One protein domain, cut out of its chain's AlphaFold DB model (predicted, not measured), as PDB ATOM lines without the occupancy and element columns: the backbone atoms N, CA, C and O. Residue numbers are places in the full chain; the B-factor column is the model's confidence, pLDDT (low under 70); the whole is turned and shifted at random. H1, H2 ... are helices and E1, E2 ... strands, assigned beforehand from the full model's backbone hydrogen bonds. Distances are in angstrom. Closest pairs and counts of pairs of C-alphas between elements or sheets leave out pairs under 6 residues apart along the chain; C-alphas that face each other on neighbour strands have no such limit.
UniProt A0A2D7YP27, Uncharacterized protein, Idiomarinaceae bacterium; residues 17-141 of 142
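Overview. This is residues 17 to 141 of the 142 residues of an uncharacterized protein of Idiomarinaceae bacterium (UniProt A0A2D7YP27). What shape does the model make? A strongly twisted sheet of five strands and a small sheet of three stand partly face to face with few close contacts between them, helix H2 packs across the other face of the small sheet, and the short ribbon E6 and E7 leads off towards helix H1 at one far end of the longest axis. What parts make it, and in which order? The printed part has 125 residues with two named helices and ten named strands, in the order E1 E2 E3 E4 E5 E6 H1 E7 E8 E9 E10 H2, and its class is mixed, helices and strands. The sheets run E3 E1 E8 E9 E10, mixed; E2 E4 E5, antiparallel; and E6 E7, antiparallel. How large is it? It is compact, with a radius of gyration of the C-alphas of 15.2 A and spans of 52 by 36 by 22 A.

Along the chain. Where do the first strands lie? E1, residues 19 to 26, begins at C-alpha 19 (25.747, -20.001, 32.337) and is 23.0 A long. E2 is residues 31 to 34, E3 residues 45 to 49 with 13.4 A, E4 residues 57 to 61 with 13.7 A, and E5 residues 68 to 71. What follows E5? E6, residues 74 to 76, comes before H1, residues 78 to 86, which is 12.5 A long and begins at C-alpha 78 (39.168, -17.783, 26.389). E7 is residues 97 to 99. What ends the printed part? E8, residues 102 to 106, is 13.6 A long, E9, residues 111 to 115, is 13.5 A long, and E10 is residues 123 to 125. H2, residues 129 to 140, is 16.2 A long and ends at C-alpha 140 (13.632, -40.005, 19.637).

Arrangement. How is the five-stranded sheet paired? E1 is staggered: residues 19 to 23 pair with the edge strand E3, antiparallel, with N 22 and O 46 at 2.9 A, and residues 23 to 26 with E8, parallel, with N 105 and O 25 at 2.8 A. E8, E9 and E10 form a meander, each strand the antiparallel neighbour of the one before, with N 104 and O 113 at 2.8 A and N 112 and O 125 at 2.8 A. How do the sheets stand to each other? The closest C-alphas of E1 and E2 are those of Thr 26 and Ile 32, 7.7 A apart, and E5 and E9 are near each other, with 5 pairs of C-alphas within 10 A. In the small sheet N 33 and O 59 of E2 and E4 are 2.8 A apart, and N 60 and O 68 of the hairpin E4 and E5 are 2.7 A apart. Where do the ribbon and the helices stand? E5 runs on into E6 at 20 degrees, N 75 and O 98 of E6 and E7 are 2.8 A apart, and H1 is apart from E1 and E8, for instance. H2 is on the sheet E2 E4 E5 in two layers, a helix on one face of a sheet, at a height of 6.4 A; it lies over E5 and only just over E4, across the strands at 78 degrees to E5 on the local plane, the closest C-alphas being those of Gly 70 and Val 132, 4.5 A. In H1 and H2 every O i to N i+4 pair is within hydrogen-bond range.

Size, cuts and confidence. How far does it reach? The two C-alphas farthest apart are those of Ser 64 and Phe 88, 52.2 A. Is the backbone whole, and are any links long? The printed part has no cut, and no link between named elements is long. Where is confidence low? The mean pLDDT of the printed part is 90.3, but residue 17, residues 83 to 84 and residues 88 to 94 are under 70.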
ATOM      1  N   ALA A  17      29.643 -17.309  36.511       58.66
ATOM      2  CA  ALA A  17      30.440 -17.994  35.489       58.66
ATOM      3  C   ALA A  17      29.906 -19.373  35.039       58.66
ATOM      4  O   ALA A  17      30.612 -20.082  34.331       58.66
ATOM      5  N   CYS A  18      28.699 -19.784  35.444       77.31
ATOM      6  CA  CYS A  18      28.180 -21.125  35.123       77.31
ATOM      7  C   CYS A  18      27.199 -21.174  33.944       77.31
ATOM      8  O   CYS A  18      26.838 -22.269  33.512       77.31
ATOM      9  N   SER A  19      26.742 -20.035  33.418       86.81
ATOM     10  CA  SER A  19      25.747 -20.001  32.337       86.81
ATOM     11  C   SER A  19      25.904 -18.787  31.428       86.81
ATOM     12  O   SER A  19      26.301 -17.718  31.890       86.81
ATOM     13  N   ALA A  20      25.524 -18.933  30.161       91.75
ATOM     14  CA  ALA A  20      25.516 -17.873  29.163       91.75
ATOM     15  C   ALA A  20      24.111 -17.663  28.584       91.75
ATOM     16  O   ALA A  20      23.348 -18.613  28.399       91.75
ATOM     17  N   SER A  21      23.781 -16.404  28.283       94.50
ATOM     18  CA  SER A  21      22.477 -16.044  27.726       94.50
ATOM     19  C   SER A  21      22.461 -16.126  26.199       94.50
ATOM     20  O   SER A  21      23.436 -15.750  25.547       94.50
ATOM     21  N   THR A  22      21.348 -16.598  25.639       97.12
ATOM     22  CA  THR A  22      21.110 -16.756  24.200       97.12
ATOM     23  C   THR A  22      19.667 -16.423  23.825       97.12
ATOM     24  O   THR A  22      18.771 -16.463  24.665       97.12
ATOM     25  N   SER A  23      19.430 -16.135  22.549       97.31
ATOM     26  CA  SER A  23      18.110 -15.995  21.936       97.31
ATOM     27  C   SER A  23      18.055 -16.800  20.641       97.31
ATOM     28  O   SER A  23      19.051 -16.915  19.921       97.31
ATOM     29  N   PHE A  24      16.881 -17.355  20.357       97.69
ATOM     30  CA  PHE A  24      16.627 -18.193  19.191       97.69
ATOM     31  C   PHE A  24      15.565 -17.527  18.325       97.69
ATOM     32  O   PHE A  24      14.532 -17.110  18.831       97.69
ATOM     33  N   ASN A  25      15.811 -17.411  17.028       95.88
ATOM     34  CA  ASN A  25      14.862 -16.851  16.072       95.88
ATOM     35  C   ASN A  25      14.768 -17.765  14.849       95.88
ATOM     36  O   ASN A  25      15.753 -18.391  14.475       95.88
ATOM     37  N   THR A  26      13.610 -17.843  14.211       94.88
ATOM     38  CA  THR A  26      13.398 -18.647  13.005       94.88
ATOM     39  C   THR A  26      13.036 -17.723  11.844       94.88
ATOM     40  O   THR A  26      12.264 -16.779  12.012       94.88
ATOM     41  N   LEU A  27      13.632 -17.942  10.665       93.56
ATOM     42  CA  LEU A  27      13.319 -17.148   9.463       93.56
ATOM     43  C   LEU A  27      11.960 -17.506   8.863       93.56
ATOM     44  O   LEU A  27      11.293 -16.667   8.261       93.56
ATOM     45  N   HIS A  28      11.559 -18.756   9.051       90.69
ATOM     46  CA  HIS A  28      10.293 -19.299   8.596       90.69
ATOM     47  C   HIS A  28       9.420 -19.602   9.812       90.69
ATOM     48  O   HIS A  28       9.917 -19.670  10.935       90.69
ATOM     49  N   ASN A  29       8.112 -19.765   9.602       90.38
ATOM     50  CA  ASN A  29       7.162 -20.072  10.673       90.38
ATOM     51  C   ASN A  29       7.351 -21.515  11.180       90.38
ATOM     52  O   ASN A  29       6.542 -22.393  10.895       90.38
ATOM     53  N   SER A  30       8.466 -21.777  11.854       92.69
ATOM     54  CA  SER A  30       8.864 -23.077  12.389       92.69
ATOM     55  C   SER A  30       8.965 -23.021  13.909       92.69
ATOM     56  O   SER A  30       9.433 -22.022  14.467       92.69
ATOM     57  N   SER A  31       8.575 -24.111  14.563       95.69
ATOM     58  CA  SER A  31       8.850 -24.337  15.983       95.69
ATOM     59  C   SER A  31      10.308 -24.762  16.151       95.69
ATOM     60  O   SER A  31      10.848 -25.449  15.286       95.69
ATOM     61  N   ILE A  32      10.951 -24.343  17.239       96.94
ATOM     62  CA  ILE A  32      12.325 -24.723  17.573       96.94
ATOM     63  C   ILE A  32      12.356 -25.295  18.984       96.94
ATOM     64  O   ILE A  32      11.999 -24.619  19.944       96.94
ATOM     65  N   GLU A  33      12.814 -26.533  19.114       97.88
ATOM     66  CA  GLU A  33      13.069 -27.189  20.386       97.88
ATOM     67  C   GLU A  33      14.572 -27.356  20.598       97.88
ATOM     68  O   GLU A  33      15.289 -27.822  19.713       97.88
ATOM     69  N   VAL A  34      15.068 -26.973  21.774       97.94
ATOM     70  CA  VAL A  34      16.489 -27.088  22.126       97.94
ATOM     71  C   VAL A  34      16.624 -27.838  23.442       97.94
ATOM     72  O   VAL A  34      15.895 -27.570  24.399       97.94
ATOM     73  N   LYS A  35      17.597 -28.751  23.525       96.88
ATOM     74  CA  LYS A  35      17.951 -29.420  24.782       96.88
ATOM     75  C   LYS A  35      18.153 -28.403  25.916       96.88
ATOM     76  O   LYS A  35      18.779 -27.364  25.720       96.88
ATOM     77  N   ASP A  36      17.652 -28.748  27.101       94.50
ATOM     78  CA  ASP A  36      17.673 -27.940  28.333       94.50
ATOM     79  C   ASP A  36      16.842 -26.637  28.268       94.50
ATOM     80  O   ASP A  36      16.785 -25.894  29.247       94.50
ATOM     81  N   VAL A  37      16.153 -26.379  27.149       96.25
ATOM     82  CA  VAL A  37      15.205 -25.263  26.970       96.25
ATOM     83  C   VAL A  37      13.780 -25.766  26.726       96.25
ATOM     84  O   VAL A  37      12.833 -25.183  27.252       96.25
ATOM     85  N   GLY A  38      13.623 -26.836  25.944       95.31
ATOM     86  CA  GLY A  38      12.344 -27.232  25.362       95.31
ATOM     87  C   GLY A  38      11.982 -26.342  24.172       95.31
ATOM     88  O   GLY A  38      12.866 -25.799  23.501       95.31
ATOM     89  N   VAL A  39      10.683 -26.198  23.898       96.44
ATOM     90  CA  VAL A  39      10.180 -25.351  22.806       96.44
ATOM     91  C   VAL A  39      10.479 -23.881  23.110       96.44
ATOM     92  O   VAL A  39       9.990 -23.314  24.092       96.44
ATOM     93  N   ALA A  40      11.302 -23.260  22.270       95.62
ATOM     94  CA  ALA A  40      11.756 -21.893  22.443       95.62
ATOM     95  C   ALA A  40      10.794 -20.874  21.807       95.62
ATOM     96  O   ALA A  40      10.284 -21.037  20.702       95.62
ATOM     97  N   ASP A  41      10.585 -19.776  22.526       93.56
ATOM     98  CA  ASP A  41       9.817 -18.604  22.132       93.56
ATOM     99  C   ASP A  41      10.790 -17.559  21.561       93.56
ATOM    100  O   ASP A  41      11.715 -17.136  22.269       93.56
ATOM    101  N   PRO A  42      10.582 -17.089  20.319       90.19
ATOM    102  CA  PRO A  42      11.501 -16.168  19.657       90.19
ATOM    103  C   PRO A  42      11.605 -14.786  20.312       90.19
ATOM    104  O   PRO A  42      12.479 -13.997  19.952       90.19
ATOM    105  N   LYS A  43      10.726 -14.461  21.270       90.19
ATOM    106  CA  LYS A  43      10.758 -13.202  22.030       90.19
ATOM    107  C   LYS A  43      11.502 -13.318  23.358       90.19
ATOM    108  O   LYS A  43      11.642 -12.314  24.057       90.19
ATOM    109  N   LYS A  44      11.954 -14.517  23.736       94.94
ATOM    110  CA  LYS A  44      12.615 -14.770  25.018       94.94
ATOM    111  C   LYS A  44      14.111 -14.985  24.848       94.94
ATOM    112  O   LYS A  44      14.611 -15.397  23.804       94.94
ATOM    113  N   SER A  45      14.826 -14.684  25.924       96.19
ATOM    114  CA  SER A  45      16.214 -15.093  26.101       96.19
ATOM    115  C   SER A  45      16.273 -16.246  27.094       96.19
ATOM    116  O   SER A  45      15.489 -16.308  28.040       96.19
ATOM    117  N   TYR A  46      17.225 -17.138  26.875       96.31
ATOM    118  CA  TYR A  46      17.445 -18.353  27.642       96.31
ATOM    119  C   TYR A  46      18.830 -18.314  28.265       96.31
ATOM    120  O   TYR A  46      19.728 -17.670  27.727       96.31
ATOM    121  N   SER A  47      19.000 -18.990  29.398       95.38
ATOM    122  CA  SER A  47      20.303 -19.181  30.029       95.38
ATOM    123  C   SER A  47      20.675 -20.649  29.917       95.38
ATOM    124  O   SER A  47      19.960 -21.501  30.438       95.38
ATOM    125  N   LEU A  48      21.766 -20.938  29.217       93.94
ATOM    126  CA  LEU A  48      22.282 -22.289  29.049       93.94
ATOM    127  C   LEU A  48      23.604 -22.422  29.790       93.94
ATOM    128  O   LEU A  48      24.431 -21.507  29.774       93.94
ATOM    129  N   SER A  49      23.793 -23.560  30.452       91.62
ATOM    130  CA  SER A  49      25.019 -23.831  31.194       91.62
ATOM    131  C   SER A  49      26.242 -23.730  30.284       91.62
ATOM    132  O   SER A  49      26.258 -24.162  29.136       91.62
ATOM    133  N   THR A  50      27.317 -23.159  30.799       89.50
ATOM    134  CA  THR A  50      28.620 -23.285  30.150       89.50
ATOM    135  C   THR A  50      29.053 -24.757  30.233       89.50
ATOM    136  O   THR A  50      28.722 -25.441  31.201       89.50
ATOM    137  N   THR A  51      29.806 -25.269  29.259       88.31
ATOM    138  CA  THR A  51      30.224 -26.676  29.235       88.31
ATOM    139  C   THR A  51      31.562 -26.894  28.534       88.31
ATOM    140  O   THR A  51      31.883 -26.224  27.559       88.31
ATOM    141  N   SER A  52      32.357 -27.868  28.973       82.69
ATOM    142  CA  SER A  52      33.583 -28.263  28.260       82.69
ATOM    143  C   SER A  52      33.262 -29.221  27.109       82.69
ATOM    144  O   SER A  52      33.689 -28.999  25.977       82.69
ATOM    145  N   PHE A  53      32.425 -30.237  27.351       84.81
ATOM    146  CA  PHE A  53      32.133 -31.333  26.404       84.81
ATOM    147  C   PHE A  53      30.655 -31.464  26.017       84.81
ATOM    148  O   PHE A  53      30.330 -32.196  25.085       84.81
ATOM    149  N   GLY A  54      29.771 -30.716  26.674       87.88
ATOM    150  CA  GLY A  54      28.341 -30.726  26.405       87.88
ATOM    151  C   GLY A  54      27.985 -30.244  25.003       87.88
ATOM    152  O   GLY A  54      28.773 -29.601  24.296       87.88
ATOM    153  N   GLN A  55      26.775 -30.612  24.608       95.12
ATOM    154  CA  GLN A  55      26.164 -30.300  23.328       95.12
ATOM    155  C   GLN A  55      24.705 -29.940  23.577       95.12
ATOM    156  O   GLN A  55      24.076 -30.496  24.483       95.12
ATOM    157  N   TYR A  56      24.181 -29.060  22.732       97.19
ATOM    158  CA  TYR A  56      22.777 -28.673  22.729       97.19
ATOM    159  C   TYR A  56      22.152 -29.114  21.407       97.19
ATOM    160  O   TYR A  56      22.231 -28.367  20.428       97.19
ATOM    161  N   PRO A  57      21.612 -30.346  21.340       98.00
ATOM    162  CA  PRO A  57      20.746 -30.762  20.253       98.00
ATOM    163  C   PRO A  57      19.574 -29.807  20.079       98.00
ATOM    164  O   PRO A  57      19.006 -29.332  21.065       98.00
ATOM    165  N   PHE A  58      19.209 -29.571  18.830       98.31
ATOM    166  CA  PHE A  58      18.008 -28.843  18.469       98.31
ATOM    167  C   PHE A  58      17.204 -29.601  17.410       98.31
ATOM    168  O   PHE A  58      17.762 -30.393  16.643       98.31
ATOM    169  N   LYS A  59      15.903 -29.316  17.378       98.06
ATOM    170  CA  LYS A  59      14.943 -29.764  16.376       98.06
ATOM    171  C   LYS A  59      14.126 -28.565  15.904       98.06
ATOM    172  O   LYS A  59      13.620 -27.806  16.727       98.06
ATOM    173  N   LEU A  60      13.994 -28.400  14.596       97.12
ATOM    174  CA  LEU A  60      13.026 -27.510  13.975       97.12
ATOM    175  C   LEU A  60      11.928 -28.331  13.322       97.12
ATOM    176  O   LEU A  60      12.221 -29.294  12.619       97.12
ATOM    177  N   GLU A  61      10.694 -27.877  13.493       95.88
ATOM    178  CA  GLU A  61       9.511 -28.442  12.847       95.88
ATOM    179  C   GLU A  61       8.779 -27.356  12.066       95.88
ATOM    180  O   GLU A  61       8.607 -26.224  12.538       95.88
ATOM    181  N   ASN A  62       8.322 -27.701  10.868       92.56
ATOM    182  CA  ASN A  62       7.494 -26.843  10.033       92.56
ATOM    183  C   ASN A  62       6.530 -27.706   9.211       92.56
ATOM    184  O   ASN A  62       6.871 -28.807   8.807       92.56
ATOM    185  N   GLU A  63       5.341 -27.190   8.909       90.12
ATOM    186  CA  GLU A  63       4.337 -27.941   8.139       90.12
ATOM    187  C   GLU A  63       4.722 -28.162   6.662       90.12
ATOM    188  O   GLU A  63       4.155 -29.022   5.996       90.12
ATOM    189  N   SER A  64       5.646 -27.359   6.122       89.12
ATOM    190  CA  SER A  64       5.996 -27.310   4.693       89.12
ATOM    191  C   SER A  64       7.365 -27.908   4.356       89.12
ATOM    192  O   SER A  64       7.669 -28.074   3.175       89.12
ATOM    193  N   HIS A  65       8.196 -28.217   5.352       89.88
ATOM    194  CA  HIS A  65       9.564 -28.703   5.166       89.88
ATOM    195  C   HIS A  65       9.850 -29.891   6.081       89.88
ATOM    196  O   HIS A  65       9.194 -30.062   7.103       89.88
ATOM    197  N   GLU A  66      10.837 -30.703   5.707       93.00
ATOM    198  CA  GLU A  66      11.330 -31.773   6.571       93.00
ATOM    199  C   GLU A  66      11.921 -31.194   7.863       93.00
ATOM    200  O   GLU A  66      12.530 -30.118   7.859       93.00
ATOM    201  N   ASP A  67      11.743 -31.925   8.964       95.56
ATOM    202  CA  ASP A  67      12.294 -31.563  10.264       95.56
ATOM    203  C   ASP A  67      13.815 -31.371  10.174       95.56
ATOM    204  O   ASP A  67      14.555 -32.216   9.661       95.56
ATOM    205  N   PHE A  68      14.306 -30.261  10.725       97.38
ATOM    206  CA  PHE A  68      15.725 -29.920  10.684       97.38
ATOM    207  C   PHE A  68      16.369 -30.099  12.055       97.38
ATOM    208  O   PHE A  68      15.985 -29.468  13.038       97.38
ATOM    209  N   TYR A  69      17.391 -30.947  12.113       98.25
ATOM    210  CA  TYR A  69      18.080 -31.304  13.349       98.25
ATOM    211  C   TYR A  69      19.538 -30.870  13.324       98.25
ATOM    212  O   TYR A  69      20.171 -30.775  12.272       98.25
ATOM    213  N   GLY A  70      20.119 -30.689  14.504       98.12
ATOM    214  CA  GLY A  70      21.554 -30.486  14.618       98.12
ATOM    215  C   GLY A  70      22.009 -30.213  16.038       98.12
ATOM    216  O   GLY A  70      21.248 -30.323  16.995       98.12
ATOM    217  N   ILE A  71      23.281 -29.842  16.167       98.06
ATOM    218  CA  ILE A  71      23.885 -29.409  17.426       98.06
ATOM    219  C   ILE A  71      24.199 -27.918  17.315       98.06
ATOM    220  O   ILE A  71      24.743 -27.477  16.306       98.06
ATOM    221  N   LEU A  72      23.881 -27.125  18.341       97.94
ATOM    222  CA  LEU A  72      24.218 -25.701  18.320       97.94
ATOM    223  C   LEU A  72      25.738 -25.486  18.241       97.94
ATOM    224  O   LEU A  72      26.477 -26.058  19.053       97.94
ATOM    225  N   PRO A  73      26.227 -24.600  17.350       97.00
ATOM    226  CA  PRO A  73      27.623 -24.195  17.378       97.00
ATOM    227  C   PRO A  73      27.879 -23.381  18.650       97.00
ATOM    228  O   PRO A  73      27.132 -22.454  18.965       97.00
ATOM    229  N   LEU A  74      28.948 -23.710  19.377       95.56
ATOM    230  CA  LEU A  74      29.336 -23.044  20.626       95.56
ATOM    231  C   LEU A  74      30.596 -22.205  20.428       95.56
ATOM    232  O   LEU A  74      31.459 -22.530  19.608       95.56
ATOM    233  N   LYS A  75      30.722 -21.111  21.180       91.69
ATOM    234  CA  LYS A  75      31.962 -20.334  21.240       91.69
ATOM    235  C   LYS A  75      32.837 -20.841  22.368       91.69
ATOM    236  O   LYS A  75      32.356 -21.198  23.435       91.69
ATOM    237  N   PHE A  76      34.139 -20.795  22.130       88.50
ATOM    238  CA  PHE A  76      35.130 -20.964  23.176       88.50
ATOM    239  C   PHE A  76      35.241 -19.681  24.010       88.50
ATOM    240  O   PHE A  76      35.346 -18.584  23.446       88.50
ATOM    241  N   ASN A  77      35.236 -19.813  25.333       80.69
ATOM    242  CA  ASN A  77      35.449 -18.725  26.275       80.69
ATOM    243  C   ASN A  77      36.919 -18.730  26.730       80.69
ATOM    244  O   ASN A  77      37.327 -19.486  27.610       80.69
ATOM    245  N   GLY A  78      37.733 -17.879  26.099       73.12
ATOM    246  CA  GLY A  78      39.168 -17.783  26.389       73.12
ATOM    247  C   GLY A  78      39.492 -17.270  27.796       73.12
ATOM    248  O   GLY A  78      40.584 -17.532  28.289       73.12
ATOM    249  N   GLY A  79      38.552 -16.581  28.455       72.25
ATOM    250  CA  GLY A  79      38.715 -16.148  29.842       72.25
ATOM    251  C   GLY A  79      38.796 -17.332  30.802       72.25
ATOM    252  O   GLY A  79      39.627 -17.318  31.704       72.25
ATOM    253  N   TYR A  80      38.005 -18.383  30.561       70.81
ATOM    254  CA  TYR A  80      38.101 -19.615  31.342       70.81
ATOM    255  C   TYR A  80      39.438 -20.302  31.109       70.81
ATOM    256  O   TYR A  80      40.175 -20.471  32.065       70.81
ATOM    257  N   LEU A  81      39.847 -20.509  29.854       72.06
ATOM    258  CA  LEU A  81      41.156 -21.103  29.558       72.06
ATOM    259  C   LEU A  81      42.330 -20.365  30.234       72.06
ATOM    260  O   LEU A  81      43.279 -20.998  30.688       72.06
ATOM    261  N   ALA A  82      42.285 -19.031  30.305       70.75
ATOM    262  CA  ALA A  82      43.316 -18.258  30.993       70.75
ATOM    263  C   ALA A  82      43.361 -18.554  32.504       70.75
ATOM    264  O   ALA A  82      44.447 -18.643  33.075       70.75
ATOM    265  N   LEU A  83      42.203 -18.743  33.145       69.50
ATOM    266  CA  LEU A  83      42.128 -19.170  34.542       69.50
ATOM    267  C   LEU A  83      42.650 -20.603  34.714       69.50
ATOM    268  O   LEU A  83      43.430 -20.833  35.635       69.50
ATOM    269  N   ASP A  84      42.312 -21.531  33.814       65.06
ATOM    270  CA  ASP A  84      42.807 -22.919  33.847       65.06
ATOM    271  C   ASP A  84      44.336 -22.958  33.887       65.06
ATOM    272  O   ASP A  84      44.927 -23.657  34.710       65.06
ATOM    273  N   ILE A  85      44.971 -22.157  33.023       71.50
ATOM    274  CA  ILE A  85      46.429 -22.042  32.935       71.50
ATOM    275  C   ILE A  85      47.003 -21.448  34.225       71.50
ATOM    276  O   ILE A  85      47.965 -21.989  34.765       71.50
ATOM    277  N   LEU A  86      46.422 -20.357  34.739       71.69
ATOM    278  CA  LEU A  86      46.910 -19.690  35.953       71.69
ATOM    279  C   LEU A  86      46.811 -20.576  37.202       71.69
ATOM    280  O   LEU A  86      47.663 -20.481  38.085       71.69
ATOM    281  N   PHE A  87      45.793 -21.433  37.277       71.75
ATOM    282  CA  PHE A  87      45.572 -22.337  38.407       71.75
ATOM    283  C   PHE A  87      46.090 -23.763  38.172       71.75
ATOM    284  O   PHE A  87      45.886 -24.619  39.030       71.75
ATOM    285  N   PHE A  88      46.770 -24.024  37.045       68.94
ATOM    286  CA  PHE A  88      47.264 -25.352  36.643       68.94
ATOM    287  C   PHE A  88      46.203 -26.456  36.711       68.94
ATOM    288  O   PHE A  88      46.515 -27.632  36.913       68.94
ATOM    289  N   ALA A  89      44.933 -26.090  36.586       65.62
ATOM    290  CA  ALA A  89      43.859 -27.046  36.722       65.62
ATOM    291  C   ALA A  89      43.609 -27.720  35.361       65.62
ATOM    292  O   ALA A  89      43.745 -27.075  34.317       65.62
ATOM    293  N   PRO A  90      43.295 -29.029  35.334       60.59
ATOM    294  CA  PRO A  90      43.028 -29.728  34.085       60.59
ATOM    295  C   PRO A  90      41.946 -28.998  33.282       60.59
ATOM    296  O   PRO A  90      40.876 -28.720  33.821       60.59
ATOM    297  N   ALA A  91      42.187 -28.756  31.988       58.81
ATOM    298  CA  ALA A  91      41.266 -28.062  31.068       58.81
ATOM    299  C   ALA A  91      39.876 -28.730  30.919       58.81
ATOM    300  O   ALA A  91      39.001 -28.265  30.191       58.81
ATOM    301  N   THR A  92      39.667 -29.860  31.594       57.22
ATOM    302  CA  THR A  92      38.399 -30.574  31.723       57.22
ATOM    303  C   THR A  92      37.516 -30.050  32.859       57.22
ATOM    304  O   THR A  92      36.359 -30.446  32.930       57.22
ATOM    305  N   LEU A  93      38.046 -29.223  33.768       59.72
ATOM    306  CA  LEU A  93      37.317 -28.736  34.947       59.72
ATOM    307  C   LEU A  93      36.605 -27.403  34.723       59.72
ATOM    308  O   LEU A  93      35.727 -27.052  35.510       59.72
ATOM    309  N   PHE A  94      36.942 -26.675  33.660       65.69
ATOM    310  CA  PHE A  94      36.346 -25.377  33.390       65.69
ATOM    311  C   PHE A  94      35.504 -25.431  32.135       65.69
ATOM    312  O   PHE A  94      35.817 -26.103  31.154       65.69
ATOM    313  N   ASN A  95      34.379 -24.740  32.186       72.56
ATOM    314  CA  ASN A  95      33.330 -24.799  31.193       72.56
ATOM    315  C   ASN A  95      33.681 -23.993  29.930       72.56
ATOM    316  O   ASN A  95      33.099 -22.951  29.648       72.56
ATOM    317  N   LEU A  96      34.664 -24.479  29.173       83.94
ATOM    318  CA  LEU A  96      35.349 -23.746  28.106       83.94
ATOM    319  C   LEU A  96      34.471 -23.314  26.928       83.94
ATOM    320  O   LEU A  96      34.897 -22.470  26.139       83.94
ATOM    321  N   ARG A  97      33.284 -23.900  26.752       90.75
ATOM    322  CA  ARG A  97      32.366 -23.565  25.664       90.75
ATOM    323  C   ARG A  97      31.042 -23.057  26.199       90.75
ATOM    324  O   ARG A  97      30.515 -23.528  27.199       90.75
ATOM    325  N   GLU A  98      30.482 -22.105  25.481       93.06
ATOM    326  CA  GLU A  98      29.209 -21.489  25.815       93.06
ATOM    327  C   GLU A  98      28.451 -21.118  24.539       93.06
ATOM    328  O   GLU A  98      29.015 -21.066  23.440       93.06
ATOM    329  N   VAL A  99      27.157 -20.865  24.680       96.19
ATOM    330  CA  VAL A  99      26.305 -20.462  23.561       96.19
ATOM    331  C   VAL A  99      26.654 -19.069  23.037       96.19
ATOM    332  O   VAL A  99      27.166 -18.204  23.753       96.19
ATOM    333  N   TYR A 100      26.383 -18.843  21.754       96.62
ATOM    334  CA  TYR A 100      26.362 -17.496  21.198       96.62
ATOM    335  C   TYR A 100      25.119 -16.744  21.701       96.62
ATOM    336  O   TYR A 100      24.096 -17.371  21.946       96.62
ATOM    337  N   PRO A 101      25.159 -15.408  21.831       96.25
ATOM    338  CA  PRO A 101      24.001 -14.644  22.298       96.25
ATOM    339  C   PRO A 101      22.800 -14.659  21.345       96.25
ATOM    340  O   PRO A 101      21.672 -14.397  21.763       96.25
ATOM    341  N   GLN A 102      23.035 -14.901  20.054       97.25
ATOM    342  CA  GLN A 102      22.006 -14.825  19.024       97.25
ATOM    343  C   GLN A 102      22.178 -15.951  18.015       97.25
ATOM    344  O   GLN A 102      23.253 -16.094  17.423       97.25
ATOM    345  N   TYR A 103      21.085 -16.676  17.794       98.00
ATOM    346  CA  TYR A 103      20.935 -17.658  16.733       98.00
ATOM    347  C   TYR A 103      19.718 -17.333  15.879       98.00
ATOM    348  O   TYR A 103      18.686 -16.877  16.378       98.00
ATOM    349  N   GLN A 104      19.838 -17.624  14.594       97.56
ATOM    350  CA  GLN A 104      18.750 -17.580  13.644       97.56
ATOM    351  C   GLN A 104      18.767 -18.858  12.807       97.56
ATOM    352  O   GLN A 104      19.801 -19.219  12.253       97.56
ATOM    353  N   PHE A 105      17.639 -19.550  12.732       97.56
ATOM    354  CA  PHE A 105      17.526 -20.826  12.039       97.56
ATOM    355  C   PHE A 105      16.799 -20.657  10.714       97.56
ATOM    356  O   PHE A 105      15.759 -19.995  10.636       97.56
ATOM    357  N   ASP A 106      17.353 -21.297   9.696       96.38
ATOM    358  CA  ASP A 106      16.800 -21.368   8.357       96.38
ATOM    359  C   ASP A 106      16.544 -22.837   8.020       96.38
ATOM    360  O   ASP A 106      17.477 -23.601   7.759       96.38
ATOM    361  N   ILE A 107      15.277 -23.244   8.096       95.50
ATOM    362  CA  ILE A 107      14.869 -24.620   7.792       95.50
ATOM    363  C   ILE A 107      14.933 -24.922   6.290       95.50
ATOM    364  O   ILE A 107      15.113 -26.075   5.914       95.50
ATOM    365  N   VAL A 108      14.826 -23.903   5.433       94.50
ATOM    366  CA  VAL A 108      14.817 -24.073   3.976       94.50
ATOM    367  C   VAL A 108      16.229 -24.351   3.477       94.50
ATOM    368  O   VAL A 108      16.454 -25.301   2.733       94.50
ATOM    369  N   GLU A 109      17.193 -23.558   3.937       95.38
ATOM    370  CA  GLU A 109      18.607 -23.724   3.581       95.38
ATOM    371  C   GLU A 109      19.313 -24.795   4.439       95.38
ATOM    372  O   GLU A 109      20.414 -25.261   4.115       95.38
ATOM    373  N   GLY A 110      18.688 -25.208   5.548       96.00
ATOM    374  CA  GLY A 110      19.247 -26.169   6.500       96.00
ATOM    375  C   GLY A 110      20.491 -25.624   7.201       96.00
ATOM    376  O   GLY A 110      21.490 -26.337   7.355       96.00
ATOM    377  N   VAL A 111      20.462 -24.343   7.583       97.56
ATOM    378  CA  VAL A 111      21.591 -23.655   8.224       97.56
ATOM    379  C   VAL A 111      21.188 -22.961   9.519       97.56
ATOM    380  O   VAL A 111      20.066 -22.493   9.710       97.56
ATOM    381  N   VAL A 112      22.164 -22.846  10.415       97.81
ATOM    382  CA  VAL A 112      22.083 -22.051  11.636       97.81
ATOM    383  C   VAL A 112      23.011 -20.856  11.496       97.81
ATOM    384  O   VAL A 112      24.223 -20.997  11.319       97.81
ATOM    385  N   LYS A 113      22.441 -19.664  11.614       97.94
ATOM    386  CA  LYS A 113      23.158 -18.394  11.661       97.94
ATOM    387  C   LYS A 113      23.411 -18.017  13.108       97.94
ATOM    388  O   LYS A 113      22.510 -18.099  13.934       97.94
ATOM    389  N   TYR A 114      24.623 -17.589  13.438       97.88
ATOM    390  CA  TYR A 114      24.969 -17.159  14.795       97.88
ATOM    391  C   TYR A 114      25.940 -15.977  14.800       97.88
ATOM    392  O   TYR A 114      26.734 -15.794  13.874       97.88
ATOM    393  N   ARG A 115      25.890 -15.157  15.856       96.38
ATOM    394  CA  ARG A 115      26.803 -14.015  16.041       96.38
ATOM    395  C   ARG A 115      27.021 -13.684  17.513       96.38
ATOM    396  O   ARG A 115      26.223 -14.064  18.367       96.38
ATOM    397  N   ARG A 116      28.131 -13.001  17.824       93.88
ATOM    398  CA  ARG A 116      28.473 -12.620  19.209       93.88
ATOM    399  C   ARG A 116      27.877 -11.284  19.627       93.88
ATOM    400  O   ARG A 116      27.559 -11.128  20.798       93.88
ATOM    401  N   THR A 117      27.754 -10.343  18.697       91.75
ATOM    402  CA  THR A 117      27.153  -9.030  18.943       91.75
ATOM    403  C   THR A 117      26.236  -8.649  17.778       91.75
ATOM    404  O   THR A 117      26.401  -9.199  16.684       91.75
ATOM    405  N   PRO A 118      25.277  -7.728  17.978       89.44
ATOM    406  CA  PRO A 118      24.354  -7.299  16.928       89.44
ATOM    407  C   PRO A 118      25.021  -6.648  15.708       89.44
ATOM    408  O   PRO A 118      24.455  -6.677  14.618       89.44
ATOM    409  N   GLU A 119      26.212  -6.074  15.879       92.62
ATOM    410  CA  GLU A 119      26.970  -5.369  14.839       92.62
ATOM    411  C   GLU A 119      27.812  -6.327  13.987       92.62
ATOM    412  O   GLU A 119      28.242  -5.977  12.890       92.62
ATOM    413  N   GLN A 120      28.064  -7.544  14.480       92.94
ATOM    414  CA  GLN A 120      28.795  -8.555  13.726       92.94
ATOM    415  C   GLN A 120      27.920  -9.182  12.641       92.94
ATOM    416  O   GLN A 120      26.745  -9.493  12.853       92.94
ATOM    417  N   SER A 121      28.542  -9.449  11.491       94.81
ATOM    418  CA  SER A 121      27.950 -10.276  10.446       94.81
ATOM    419  C   SER A 121      27.616 -11.666  10.984       94.81
ATOM    420  O   SER A 121      28.365 -12.245  11.780       94.81
ATOM    421  N   TRP A 122      26.489 -12.202  10.525       96.62
ATOM    422  CA  TRP A 122      26.100 -13.575  10.804       96.62
ATOM    423  C   TRP A 122      27.142 -14.549  10.261       96.62
ATOM    424  O   TRP A 122      27.642 -14.387   9.149       96.62
ATOM    425  N   ARG A 123      27.457 -15.572  11.052       97.44
ATOM    426  CA  ARG A 123      28.191 -16.746  10.587       97.44
ATOM    427  C   ARG A 123      27.197 -17.848  10.308       97.44
ATOM    428  O   ARG A 123      26.315 -18.073  11.129       97.44
ATOM    429  N   GLU A 124      27.365 -18.525   9.186       97.44
ATOM    430  CA  GLU A 124      26.540 -19.661   8.794       97.44
ATOM    431  C   GLU A 124      27.227 -20.970   9.170       97.44
ATOM    432  O   GLU A 124      28.439 -21.132   9.015       97.44
ATOM    433  N   TYR A 125      26.437 -21.899   9.689       97.19
ATOM    434  CA  TYR A 125      26.863 -23.243  10.028       97.19
ATOM    435  C   TYR A 125      25.807 -24.238   9.563       97.19
ATOM    436  O   TYR A 125      24.620 -24.076   9.844       97.19
ATOM    437  N   LYS A 126      26.264 -25.278   8.870       97.88
ATOM    438  CA  LYS A 126      25.446 -26.409   8.454       97.88
ATOM    439  C   LYS A 126      25.822 -27.622   9.308       97.88
ATOM    440  O   LYS A 126      26.994 -28.012   9.269       97.88
ATOM    441  N   PRO A 127      24.883 -28.201  10.077       97.56
ATOM    442  CA  PRO A 127      25.142 -29.418  10.832       97.56
ATOM    443  C   PRO A 127      25.629 -30.551   9.928       97.56
ATOM    444  O   PRO A 127      25.120 -30.754   8.826       97.56
ATOM    445  N   THR A 128      26.622 -31.296  10.400       97.88
ATOM    446  CA  THR A 128      27.089 -32.512   9.724       97.88
ATOM    447  C   THR A 128      26.087 -33.651   9.906       97.88
ATOM    448  O   THR A 128      25.339 -33.676  10.881       97.88
ATOM    449  N   GLU A 129      26.111 -34.658   9.031       97.25
ATOM    450  CA  GLU A 129      25.233 -35.836   9.151       97.25
ATOM    451  C   GLU A 129      25.359 -36.532  10.518       97.25
ATOM    452  O   GLU A 129      24.369 -36.960  11.108       97.25
ATOM    453  N   ALA A 130      26.573 -36.590  11.073       97.38
ATOM    454  CA  ALA A 130      26.808 -37.153  12.399       97.38
ATOM    455  C   ALA A 130      26.150 -36.327  13.520       97.38
ATOM    456  O   ALA A 130      25.713 -36.883  14.526       97.38
ATOM    457  N   GLU A 131      26.091 -35.002  13.377       97.75
ATOM    458  CA  GLU A 131      25.425 -34.106  14.328       97.75
ATOM    459  C   GLU A 131      23.907 -34.194  14.223       97.75
ATOM    460  O   GLU A 131      23.241 -34.272  15.254       97.75
ATOM    461  N   VAL A 132      23.384 -34.251  12.996       98.12
ATOM    462  CA  VAL A 132      21.965 -34.497  12.707       98.12
ATOM    463  C   VAL A 132      21.526 -35.801  13.364       98.12
ATOM    464  O   VAL A 132      20.586 -35.800  14.157       98.12
ATOM    465  N   LYS A 133      22.257 -36.896  13.125       97.75
ATOM    466  CA  LYS A 133      21.928 -38.210  13.686       97.75
ATOM    467  C   LYS A 133      21.935 -38.206  15.214       97.75
ATOM    468  O   LYS A 133      20.996 -38.699  15.827       97.75
ATOM    469  N   ARG A 134      22.950 -37.600  15.843       96.94
ATOM    470  CA  ARG A 134      22.999 -37.462  17.311       96.94
ATOM    471  C   ARG A 134      21.805 -36.684  17.863       96.94
ATOM    472  O   ARG A 134      21.293 -37.027  18.924       96.94
ATOM    473  N   ALA A 135      21.377 -35.630  17.171       97.69
ATOM    474  CA  ALA A 135      20.212 -34.860  17.581       97.69
ATOM    475  C   ALA A 135      18.912 -35.660  17.410       97.69
ATOM    476  O   ALA A 135      18.105 -35.694  18.331       97.69
ATOM    477  N   GLN A 136      18.739 -36.368  16.294       97.69
ATOM    478  CA  GLN A 136      17.600 -37.270  16.086       97.69
ATOM    479  C   GLN A 136      17.536 -38.365  17.157       97.69
ATOM    480  O   GLN A 136      16.474 -38.600  17.729       97.69
ATOM    481  N   GLU A 137      18.670 -38.999  17.468       97.25
ATOM    482  CA  GLU A 137      18.781 -39.988  18.544       97.25
ATOM    483  C   GLU A 137      18.383 -39.389  19.895       97.25
ATOM    484  O   GLU A 137      17.674 -40.040  20.656       97.25
ATOM    485  N   TYR A 138      18.783 -38.149  20.192       96.69
ATOM    486  CA  TYR A 138      18.334 -37.452  21.394       96.69
ATOM    487  C   TYR A 138      16.804 -37.300  21.400       96.69
ATOM    488  O   TYR A 138      16.166 -37.840  22.294       96.69
ATOM    489  N   PHE A 139      16.213 -36.665  20.381       96.38
ATOM    490  CA  PHE A 139      14.767 -36.383  20.320       96.38
ATOM    491  C   PHE A 139      13.864 -37.611  20.148       96.38
ATOM    492  O   PHE A 139      12.675 -37.527  20.427       96.38
ATOM    493  N   SER A 140      14.402 -38.755  19.726       94.69
ATOM    494  CA  SER A 140      13.632 -40.005  19.637       94.69
ATOM    495  C   SER A 140      13.522 -40.748  20.974       94.69
ATOM    496  O   SER A 140      12.739 -41.687  21.078       94.69
ATOM    497  N   ASN A 141      14.336 -40.379  21.971       87.50
ATOM    498  CA  ASN A 141      14.458 -41.083  23.254       87.50
ATOM    499  C   ASN A 141      14.060 -40.223  24.469       87.50
ATOM    500  O   ASN A 141      14.356 -40.606  25.604       87.50
TER     501      ASN A 141